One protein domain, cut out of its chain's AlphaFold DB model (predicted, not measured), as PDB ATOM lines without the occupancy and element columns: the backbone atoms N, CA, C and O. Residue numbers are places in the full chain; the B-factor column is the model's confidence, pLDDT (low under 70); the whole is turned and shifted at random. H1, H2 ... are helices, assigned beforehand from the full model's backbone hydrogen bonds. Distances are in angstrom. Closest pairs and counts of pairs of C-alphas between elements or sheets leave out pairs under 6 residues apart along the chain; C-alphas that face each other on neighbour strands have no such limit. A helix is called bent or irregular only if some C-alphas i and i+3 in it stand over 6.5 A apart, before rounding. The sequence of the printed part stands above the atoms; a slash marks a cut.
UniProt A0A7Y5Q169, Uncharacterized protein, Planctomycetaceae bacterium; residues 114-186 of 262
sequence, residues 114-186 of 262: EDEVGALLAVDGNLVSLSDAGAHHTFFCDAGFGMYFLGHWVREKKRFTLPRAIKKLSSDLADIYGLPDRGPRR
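AT A GLANCE: This is residues 114 to 186 of the 262 residues of an uncharacterized protein of Planctomycetaceae bacterium (UniProt A0A7Y5Q169). The printed part opens with a short helix, H1, set across one side of a helical hairpin, H2 and H3, while H4 follows beyond the far end of H3. Between H1 and H2, a long loop of residues 123 to 141 passes near the middle and swings out to one end of the domain. The 73 printed residues hold four named helices, H1 to H4 in chain order, and no named strand; the class is all helix. The whole is only just compact, close to loose, with a radius of gyration of the C-alphas of 13.1 A and spans of 39 by 28 by 17 A.

HOW THE PARTS SIT: Start at H1, residues 114 to 122, and look across to H2, residues 142 to 156: they are close but not clearly touching, their closest C-alphas, Gly 118 and Trp 153, 7.5 A apart, and their lines are about perpendicular at 84 degrees. H2 touches H3, residues 162 to 168, with its residues 149 to 154 alone; the closest C-alphas, Val 154 and Leu 162, are 6.3 A apart. This hairpin runs opposite ways at 36 degrees, only just a steep tilt. H1 and H3 are near each other, with 5 pairs of C-alphas within 10 A. H3 and H4, residues 171 to 177, meet only through their link; H4 is apart from H1 and H2. In H1, H3 and H4 every O i to N i+4 pair is within hydrogen-bond range; in H2, 7 of 11 are.

IN THESE COORDINATES: Find C-alpha 114 at (310.892, 178.668, 250.716), where H1 begins its 12.0 A. H2 runs 18.9 A from C-alpha 142 at (296.380, 181.995, 242.786); it is irregular, with C-alphas 143 and 146 7.8 A apart. H3 spans 10.0 A, and H4, 9.7 A, ends at C-alpha 177, (298.198, 202.145, 245.341).

THE WHOLE: The farthest C-alphas, Thr 138 and Arg 186, are 40.5 A apart. The printed part has no cut; the link from H1 to H2 is long, the other two tight. The model's pLDDT is under 70 at residue 134, residues 137 to 140 and residues 182 to 186.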
ATOM      1  N   GLU A 114     311.770 178.036 249.724       90.75
ATOM      2  CA  GLU A 114     310.892 178.668 250.716       90.75
ATOM      3  C   GLU A 114     311.650 179.546 251.723       90.75
ATOM      4  O   GLU A 114     311.138 180.584 252.134       90.75
ATOM      5  N   ASP A 115     312.868 179.187 252.126       92.31
ATOM      6  CA  ASP A 115     313.606 180.007 253.092       92.31
ATOM      7  C   ASP A 115     314.040 181.352 252.492       92.31
ATOM      8  O   ASP A 115     313.859 182.394 253.132       92.31
ATOM      9  N   GLU A 116     314.497 181.347 251.239       93.62
ATOM     10  CA  GLU A 116     314.845 182.560 250.490       93.62
ATOM     11  C   GLU A 116     313.604 183.411 250.201       93.62
ATOM     12  O   GLU A 116     313.590 184.624 250.417       93.62
ATOM     13  N   VAL A 117     312.508 182.770 249.788       93.69
ATOM     14  CA  VAL A 117     311.222 183.445 249.575       93.69
ATOM     15  C   VAL A 117     310.724 184.064 250.878       93.69
ATOM     16  O   VAL A 117     310.294 185.215 250.888       93.69
ATOM     17  N   GLY A 118     310.823 183.349 251.998       93.75
ATOM     18  CA  GLY A 118     310.452 183.852 253.316       93.75
ATOM     19  C   GLY A 118     311.273 185.074 253.726       93.75
ATOM     20  O   GLY A 118     310.705 186.046 254.234       93.75
ATOM     21  N   ALA A 119     312.584 185.058 253.470       93.94
ATOM     22  CA  ALA A 119     313.469 186.195 253.713       93.94
ATOM     23  C   ALA A 119     313.077 187.407 252.854       93.94
ATOM     24  O   ALA A 119     312.892 188.502 253.388       93.94
ATOM     25  N   LEU A 120     312.846 187.205 251.553       94.06
ATOM     26  CA  LEU A 120     312.400 188.258 250.637       94.06
ATOM     27  C   LEU A 120     311.044 188.838 251.047       94.06
ATOM     28  O   LEU A 120     310.876 190.056 251.088       94.06
ATOM     29  N   LEU A 121     310.075 187.995 251.403       93.81
ATOM     30  CA  LEU A 121     308.760 188.439 251.865       93.81
ATOM     31  C   LEU A 121     308.859 189.279 253.146       93.81
ATOM     32  O   LEU A 121     308.002 190.136 253.381       93.81
ATOM     33  N   ALA A 122     309.870 189.033 253.985       91.81
ATOM     34  CA  ALA A 122     310.072 189.711 255.262       91.81
ATOM     35  C   ALA A 122     310.736 191.088 255.135       91.81
ATOM     36  O   ALA A 122     310.722 191.845 256.107       91.81
ATOM     37  N   VAL A 123     311.264 191.447 253.964       93.38
ATOM     38  CA  VAL A 123     311.786 192.792 253.701       93.38
ATOM     39  C   VAL A 123     310.628 193.802 253.690       93.38
ATOM     40  O   VAL A 123     309.539 193.546 253.157       93.38
ATOM     41  N   ASP A 124     310.834 194.952 254.330       87.69
ATOM     42  CA  ASP A 124     309.866 196.049 254.305       87.69
ATOM     43  C   ASP A 124     309.873 196.728 252.928       87.69
ATOM     44  O   ASP A 124     310.915 196.876 252.298       87.69
ATOM     45  N   GLY A 125     308.693 197.100 252.427       85.44
ATOM     46  CA  GLY A 125     308.517 197.571 251.047       85.44
ATOM     47  C   GLY A 125     308.241 196.455 250.033       85.44
ATOM     48  O   GLY A 125     307.614 196.724 249.010       85.44
ATOM     49  N   ASN A 126     308.583 195.195 250.337       91.44
ATOM     50  CA  ASN A 126     308.161 194.058 249.517       91.44
ATOM     51  C   ASN A 126     306.681 193.738 249.748       91.44
ATOM     52  O   ASN A 126     306.219 193.599 250.890       91.44
ATOM     53  N   LEU A 127     305.950 193.595 248.643       89.00
ATOM     54  CA  LEU A 127     304.500 193.447 248.642       89.00
ATOM     55  C   LEU A 127     304.062 192.017 248.395       89.00
ATOM     56  O   LEU A 127     304.621 191.301 247.571       89.00
ATOM     57  N   VAL A 128     302.979 191.654 249.074       90.50
ATOM     58  CA  VAL A 128     302.228 190.426 248.830       90.50
ATOM     59  C   VAL A 128     300.965 190.845 248.084       90.50
ATOM     60  O   VAL A 128     299.973 191.227 248.699       90.50
ATOM     61  N   SER A 129     301.032 190.876 246.754       85.38
ATOM     62  CA  SER A 129     299.996 191.452 245.885       85.38
ATOM     63  C   SER A 129     299.928 190.731 244.538       85.38
ATOM     64  O   SER A 129     300.752 189.865 244.271       85.38
ATOM     65  N   LEU A 130     298.983 191.145 243.682       72.62
ATOM     66  CA  LEU A 130     298.884 190.759 242.266       72.62
ATOM     67  C   LEU A 130     298.912 189.242 242.053       72.62
ATOM     68  O   LEU A 130     299.818 188.700 241.438       72.62
ATOM     69  N   SER A 131     297.872 188.556 242.518       76.12
ATOM     70  CA  SER A 131     297.776 187.101 242.386       76.12
ATOM     71  C   SER A 131     297.661 186.577 240.953       76.12
ATOM     72  O   SER A 131     297.490 185.383 240.778       76.12
ATOM     73  N   ASP A 132     297.592 187.448 239.944       72.62
ATOM     74  CA  ASP A 132     297.340 187.101 238.533       72.62
ATOM     75  C   ASP A 132     296.155 186.129 238.299       72.62
ATOM     76  O   ASP A 132     296.001 185.449 237.280       72.62
ATOM     77  N   ALA A 133     295.267 186.061 239.294       70.88
ATOM     78  CA  ALA A 133     294.165 185.125 239.338       70.88
ATOM     79  C   ALA A 133     293.074 185.670 238.429       70.88
ATOM     80  O   ALA A 133     292.357 186.599 238.798       70.88
ATOM     81  N   GLY A 134     292.994 185.145 237.213       69.56
ATOM     82  CA  GLY A 134     292.224 185.828 236.178       69.56
ATOM     83  C   GLY A 134     292.808 185.706 234.780       69.56
ATOM     84  O   GLY A 134     292.064 185.613 233.809       69.56
ATOM     85  N   ALA A 135     294.138 185.718 234.668       77.69
ATOM     86  CA  ALA A 135     294.812 185.802 233.372       77.69
ATOM     87  C   ALA A 135     295.107 184.423 232.765       77.69
ATOM     88  O   ALA A 135     295.097 184.252 231.548       77.69
ATOM     89  N   HIS A 136     295.311 183.417 233.620       71.81
ATOM     90  CA  HIS A 136     295.831 182.106 233.229       71.81
ATOM     91  C   HIS A 136     294.993 180.939 233.775       71.81
ATOM     92  O   HIS A 136     295.542 179.918 234.179       71.81
ATOM     93  N   HIS A 137     293.656 181.056 233.766       68.81
ATOM     94  CA  HIS A 137     292.719 180.082 234.369       68.81
ATOM     95  C   HIS A 137     292.938 178.614 233.969       68.81
ATOM     96  O   HIS A 137     292.571 177.715 234.725       68.81
ATOM     97  N   THR A 138     293.481 178.363 232.778       65.12
ATOM     98  CA  THR A 138     293.772 177.010 232.283       65.12
ATOM     99  C   THR A 138     295.020 176.407 232.934       65.12
ATOM    100  O   THR A 138     295.127 175.188 233.010       65.12
ATOM    101  N   PHE A 139     295.934 177.246 233.432       62.25
ATOM    102  CA  PHE A 139     297.232 176.852 233.982       62.25
ATOM    103  C   PHE A 139     297.250 176.854 235.515       62.25
ATOM    104  O   PHE A 139     297.734 175.900 236.116       62.25
ATOM    105  N   PHE A 140     296.753 177.919 236.155       67.44
ATOM    106  CA  PHE A 140     296.725 178.064 237.616       67.44
ATOM    107  C   PHE A 140     295.709 179.128 238.068       67.44
ATOM    108  O   PHE A 140     295.167 179.899 237.275       67.44
ATOM    109  N   CYS A 141     295.411 179.142 239.369       74.44
ATOM    110  CA  CYS A 141     294.540 180.137 239.989       74.44
ATOM    111  C   CYS A 141     295.052 180.478 241.389       74.44
ATOM    112  O   CYS A 141     294.703 179.812 242.366       74.44
ATOM    113  N   ASP A 142     295.809 181.568 241.503       77.19
ATOM    114  CA  ASP A 142     296.380 181.995 242.786       77.19
ATOM    115  C   ASP A 142     295.436 182.922 243.566       77.19
ATOM    116  O   ASP A 142     295.850 183.687 244.435       77.19
ATOM    117  N   ALA A 143     294.120 182.830 243.334       81.12
ATOM    118  CA  ALA A 143     293.119 183.607 244.075       81.12
ATOM    119  C   ALA A 143     293.206 183.377 245.599       81.12
ATOM    120  O   ALA A 143     292.757 184.205 246.391       81.12
ATOM    121  N   GLY A 144     293.785 182.245 246.008       85.69
ATOM    122  CA  GLY A 144     294.038 181.885 247.397       85.69
ATOM    123  C   GLY A 144     295.314 182.467 248.012       85.69
ATOM    124  O   GLY A 144     295.558 182.165 249.177       85.69
ATOM    125  N   PHE A 145     296.117 183.278 247.308       88.31
ATOM    126  CA  PHE A 145     297.452 183.696 247.773       88.31
ATOM    127  C   PHE A 145     297.452 184.327 249.176       88.31
ATOM    128  O   PHE A 145     298.301 183.993 249.995       88.31
ATOM    129  N   GLY A 146     296.473 185.182 249.500       92.00
ATOM    130  CA  GLY A 146     296.377 185.806 250.824       92.00
ATOM    131  C   GLY A 146     296.063 184.793 251.930       92.00
ATOM    132  O   GLY A 146     296.625 184.862 253.021       92.00
ATOM    133  N   MET A 147     295.218 183.799 251.637       92.62
ATOM    134  CA  MET A 147     294.920 182.712 252.575       92.62
ATOM    135  C   MET A 147     296.113 181.774 252.739       92.62
ATOM    136  O   MET A 147     296.413 181.372 253.861       92.62
ATOM    137  N   TYR A 148     296.810 181.464 251.645       92.19
ATOM    138  CA  TYR A 148     298.070 180.731 251.696       92.19
ATOM    139  C   TYR A 148     299.100 181.497 252.527       92.19
ATOM    140  O   TYR A 148     299.746 180.902 253.379       92.19
ATOM    141  N   PHE A 149     299.185 182.823 252.390       94.75
ATOM    142  CA  PHE A 149     300.120 183.627 253.169       94.75
ATOM    143  C   PHE A 149     299.868 183.529 254.678       94.75
ATOM    144  O   PHE A 149     300.793 183.312 255.459       94.75
ATOM    145  N   LEU A 150     298.605 183.607 255.095       96.62
ATOM    146  CA  LEU A 150     298.219 183.444 256.499       96.62
ATOM    147  C   LEU A 150     298.382 181.995 256.998       96.62
ATOM    148  O   LEU A 150     298.817 181.772 258.124       96.62
ATOM    149  N   GLY A 151     298.045 180.992 256.190       96.69
ATOM    150  CA  GLY A 151     298.165 179.586 256.588       96.69
ATOM    151  C   GLY A 151     299.617 179.116 256.655       96.69
ATOM    152  O   GLY A 151     300.065 178.592 257.673       96.69
ATOM    153  N   HIS A 152     300.359 179.351 255.583       95.50
ATOM    154  CA  HIS A 152     301.711 178.855 255.412       95.50
ATOM    155  C   HIS A 152     302.740 179.732 256.136       95.50
ATOM    156  O   HIS A 152     303.428 179.262 257.037       95.50
ATOM    157  N   TRP A 153     302.823 181.031 255.823       96.50
ATOM    158  CA  TRP A 153     303.904 181.884 256.343       96.50
ATOM    159  C   TRP A 153     303.706 182.332 257.798       96.50
ATOM    160  O   TRP A 153     304.692 182.504 258.522       96.50
ATOM    161  N   VAL A 154     302.457 182.506 258.248       97.44
ATOM    162  CA  VAL A 154     302.146 182.884 259.642       97.44
ATOM    163  C   VAL A 154     302.003 181.645 260.521       97.44
ATOM    164  O   VAL A 154     302.768 181.473 261.463       97.44
ATOM    165  N   ARG A 155     301.030 180.772 260.237       97.00
ATOM    166  CA  ARG A 155     300.693 179.664 261.144       97.00
ATOM    167  C   ARG A 155     301.713 178.525 261.096       97.00
ATOM    168  O   ARG A 155     302.139 178.064 262.151       97.00
ATOM    169  N   GLU A 156     302.083 178.055 259.907       97.19
ATOM    170  CA  GLU A 156     302.946 176.872 259.758       97.19
ATOM    171  C   GLU A 156     304.429 177.218 259.927       97.19
ATOM    172  O   GLU A 156     305.115 176.628 260.758       97.19
ATOM    173  N   LYS A 157     304.919 178.212 259.181       95.31
ATOM    174  CA  LYS A 157     306.335 178.604 259.165       95.31
ATOM    175  C   LYS A 157     306.714 179.603 260.254       95.31
ATOM    176  O   LYS A 157     307.903 179.797 260.489       95.31
ATOM    177  N   LYS A 158     305.738 180.260 260.896       95.75
ATOM    178  CA  LYS A 158     305.953 181.268 261.955       95.75
ATOM    179  C   LYS A 158     306.956 182.369 261.572       95.75
ATOM    180  O   LYS A 158     307.621 182.936 262.433       95.75
ATOM    181  N   ARG A 159     307.058 182.692 260.277       94.44
ATOM    182  CA  ARG A 159     307.962 183.732 259.746       94.44
ATOM    183  C   ARG A 159     307.399 185.141 259.942       94.44
ATOM    184  O   ARG A 159     308.149 186.111 259.947       94.44
ATOM    185  N   PHE A 160     306.084 185.253 260.126       96.44
ATOM    186  CA  PHE A 160     305.386 186.513 260.356       96.44
ATOM    187  C   PHE A 160     304.479 186.412 261.573       96.44
ATOM    188  O   PHE A 160     303.855 185.381 261.811       96.44
ATOM    189  N   THR A 161     304.332 187.522 262.294       96.69
ATOM    190  CA  THR A 161     303.218 187.692 263.227       96.69
ATOM    191  C   THR A 161     301.937 187.982 262.446       96.69
ATOM    192  O   THR A 161     301.975 188.579 261.363       96.69
ATOM    193  N   LEU A 162     300.782 187.606 263.002       96.31
ATOM    194  CA  LEU A 162     299.489 187.884 262.376       96.31
ATOM    195  C   LEU A 162     299.284 189.388 262.076       96.31
ATOM    196  O   LEU A 162     298.904 189.700 260.946       96.31
ATOM    197  N   PRO A 163     299.611 190.340 262.981       95.69
ATOM    198  CA  PRO A 163     299.522 191.768 262.665       95.69
ATOM    199  C   PRO A 163     300.397 192.194 261.479       95.69
ATOM    200  O   PRO A 163     299.942 192.955 260.624       95.69
ATOM    201  N   ARG A 164     301.632 191.674 261.375       94.50
ATOM    202  CA  ARG A 164     302.529 191.992 260.251       94.50
ATOM    203  C   ARG A 164     301.988 191.452 258.930       94.50
ATOM    204  O   ARG A 164     302.066 192.134 257.911       94.50
ATOM    205  N   ALA A 165     301.404 190.258 258.947       95.19
ATOM    206  CA  ALA A 165     300.784 189.673 257.766       95.19
ATOM    207  C   ALA A 165     299.533 190.440 257.315       95.19
ATOM    208  O   ALA A 165     299.378 190.705 256.123       95.19
ATOM    209  N   ILE A 166     298.682 190.863 258.257       94.38
ATOM    210  CA  ILE A 166     297.519 191.712 257.961       94.38
ATOM    211  C   ILE A 166     297.973 193.030 257.330       94.38
ATOM    212  O   ILE A 166     297.419 193.423 256.306       94.38
ATOM    213  N   LYS A 167     299.002 193.686 257.885       92.31
ATOM    214  CA  LYS A 167     299.594 194.911 257.323       92.31
ATOM    215  C   LYS A 167     300.033 194.714 255.862       92.31
ATOM    216  O   LYS A 167     299.605 195.481 254.998       92.31
ATOM    217  N   LYS A 168     300.787 193.640 255.573       93.00
ATOM    218  CA  LYS A 168     301.266 193.302 254.216       93.00
ATOM    219  C   LYS A 168     300.146 193.029 253.208       93.00
ATOM    220  O   LYS A 168     300.297 193.361 252.039       93.00
ATOM    221  N   LEU A 169     299.027 192.456 253.651       92.81
ATOM    222  CA  LEU A 169     297.858 192.165 252.808       92.81
ATOM    223  C   LEU A 169     296.838 193.319 252.749       92.81
ATOM    224  O   LEU A 169     295.791 193.166 252.120       92.81
ATOM    225  N   SER A 170     297.087 194.450 253.424       91.88
ATOM    226  CA  SER A 170     296.121 195.554 253.509       91.88
ATOM    227  C   SER A 170     296.748 196.944 253.380       91.88
ATOM    228  O   SER A 170     296.778 197.474 252.272       91.88
ATOM    229  N   SER A 171     297.215 197.559 254.472       89.88
ATOM    230  CA  SER A 171     297.687 198.951 254.464       89.88
ATOM    231  C   SER A 171     298.885 199.153 253.545       89.88
ATOM    232  O   SER A 171     298.904 200.143 252.832       89.88
ATOM    233  N   ASP A 172     299.816 198.196 253.464       90.44
ATOM    234  CA  ASP A 172     300.988 198.335 252.581       90.44
ATOM    235  C   ASP A 172     300.573 198.455 251.109       90.44
ATOM    236  O   ASP A 172     301.138 199.240 250.349       90.44
ATOM    237  N   LEU A 173     299.528 197.719 250.718       90.00
ATOM    238  CA  LEU A 173     298.952 197.814 249.380       90.00
ATOM    239  C   LEU A 173     298.189 199.125 249.206       90.00
ATOM    240  O   LEU A 173     298.321 199.783 248.178       90.00
ATOM    241  N   ALA A 174     297.386 199.516 250.195       89.44
ATOM    242  CA  ALA A 174     296.614 200.745 250.116       89.44
ATOM    243  C   ALA A 174     297.498 201.993 250.008       89.44
ATOM    244  O   ALA A 174     297.213 202.859 249.182       89.44
ATOM    245  N   ASP A 175     298.585 202.049 250.774       87.00
ATOM    246  CA  ASP A 175     299.542 203.152 250.758       87.00
ATOM    247  C   ASP A 175     300.203 203.267 249.376       87.00
ATOM    248  O   ASP A 175     300.212 204.341 248.772       87.00
ATOM    249  N   ILE A 176     300.670 202.148 248.814       87.69
ATOM    250  CA  ILE A 176     301.360 202.132 247.513       87.69
ATOM    251  C   ILE A 176     300.418 202.405 246.342       87.69
ATOM    252  O   ILE A 176     300.789 203.109 245.400       87.69
ATOM    253  N   TYR A 177     299.188 201.894 246.389       87.00
ATOM    254  CA  TYR A 177     298.198 202.145 245.341       87.00
ATOM    255  C   TYR A 177     297.457 203.482 245.510       87.00
ATOM    256  O   TYR A 177     296.612 203.812 244.676       87.00
ATOM    257  N   GLY A 178     297.770 204.273 246.544       87.44
ATOM    258  CA  GLY A 178     297.144 205.575 246.781       87.44
ATOM    259  C   GLY A 178     295.656 205.464 247.115       87.44
ATOM    260  O   GLY A 178     294.838 206.213 246.579       87.44
ATOM    261  N   LEU A 179     295.299 204.511 247.976       85.19
ATOM    262  CA  LEU A 179     293.935 204.218 248.413       85.19
ATOM    263  C   LEU A 179     293.740 204.626 249.886       85.19
ATOM    264  O   LEU A 179     293.537 203.753 250.725       85.19
ATOM    265  N   PRO A 180     293.750 205.930 250.223       74.56
ATOM    266  CA  PRO A 180     293.795 206.412 251.612       74.56
ATOM    267  C   PRO A 180     292.586 205.990 252.464       74.56
ATOM    268  O   PRO A 180     292.683 205.907 253.685       74.56
ATOM    269  N   ASP A 181     291.450 205.686 251.827       77.94
ATOM    270  CA  ASP A 181     290.229 205.211 252.492       77.94
ATOM    271  C   ASP A 181     290.109 203.676 252.540       77.94
ATOM    272  O   ASP A 181     289.050 203.135 252.882       77.94
ATOM    273  N   ARG A 182     291.155 202.948 252.135       68.81
ATOM    274  CA  ARG A 182     291.212 201.481 252.118       68.81
ATOM    275  C   ARG A 182     292.411 201.030 252.954       68.81
ATOM    276  O   ARG A 182     293.443 201.670 252.946       68.81
ATOM    277  N   GLY A 183     292.264 199.937 253.697       62.56
ATOM    278  CA  GLY A 183     293.240 199.518 254.713       62.56
ATOM    279  C   GLY A 183     292.733 199.782 256.137       62.56
ATOM    280  O   GLY A 183     291.728 200.480 256.316       62.56
ATOM    281  N   PRO A 184     293.343 199.162 257.163       56.38
ATOM    282  CA  PRO A 184     292.947 199.386 258.544       56.38
ATOM    283  C   PRO A 184     293.051 200.879 258.861       56.38
ATOM    284  O   PRO A 184     294.127 201.469 258.791       56.38
ATOM    285  N   ARG A 185     291.919 201.496 259.224       50.50
ATOM    286  CA  ARG A 185     291.938 202.823 259.841       50.50
ATOM    287  C   ARG A 185     292.834 202.710 261.071       50.50
ATOM    288  O   ARG A 185     292.685 201.751 261.829       50.50
ATOM    289  N   ARG A 186     293.748 203.663 261.271       42.72
ATOM    290  CA  ARG A 186     294.434 203.841 262.558       42.72
ATOM    291  C   ARG A 186     293.355 203.974 263.636       42.72
ATOM    292  O   ARG A 186     292.834 205.062 263.855       42.72
TER     293      ARG A 186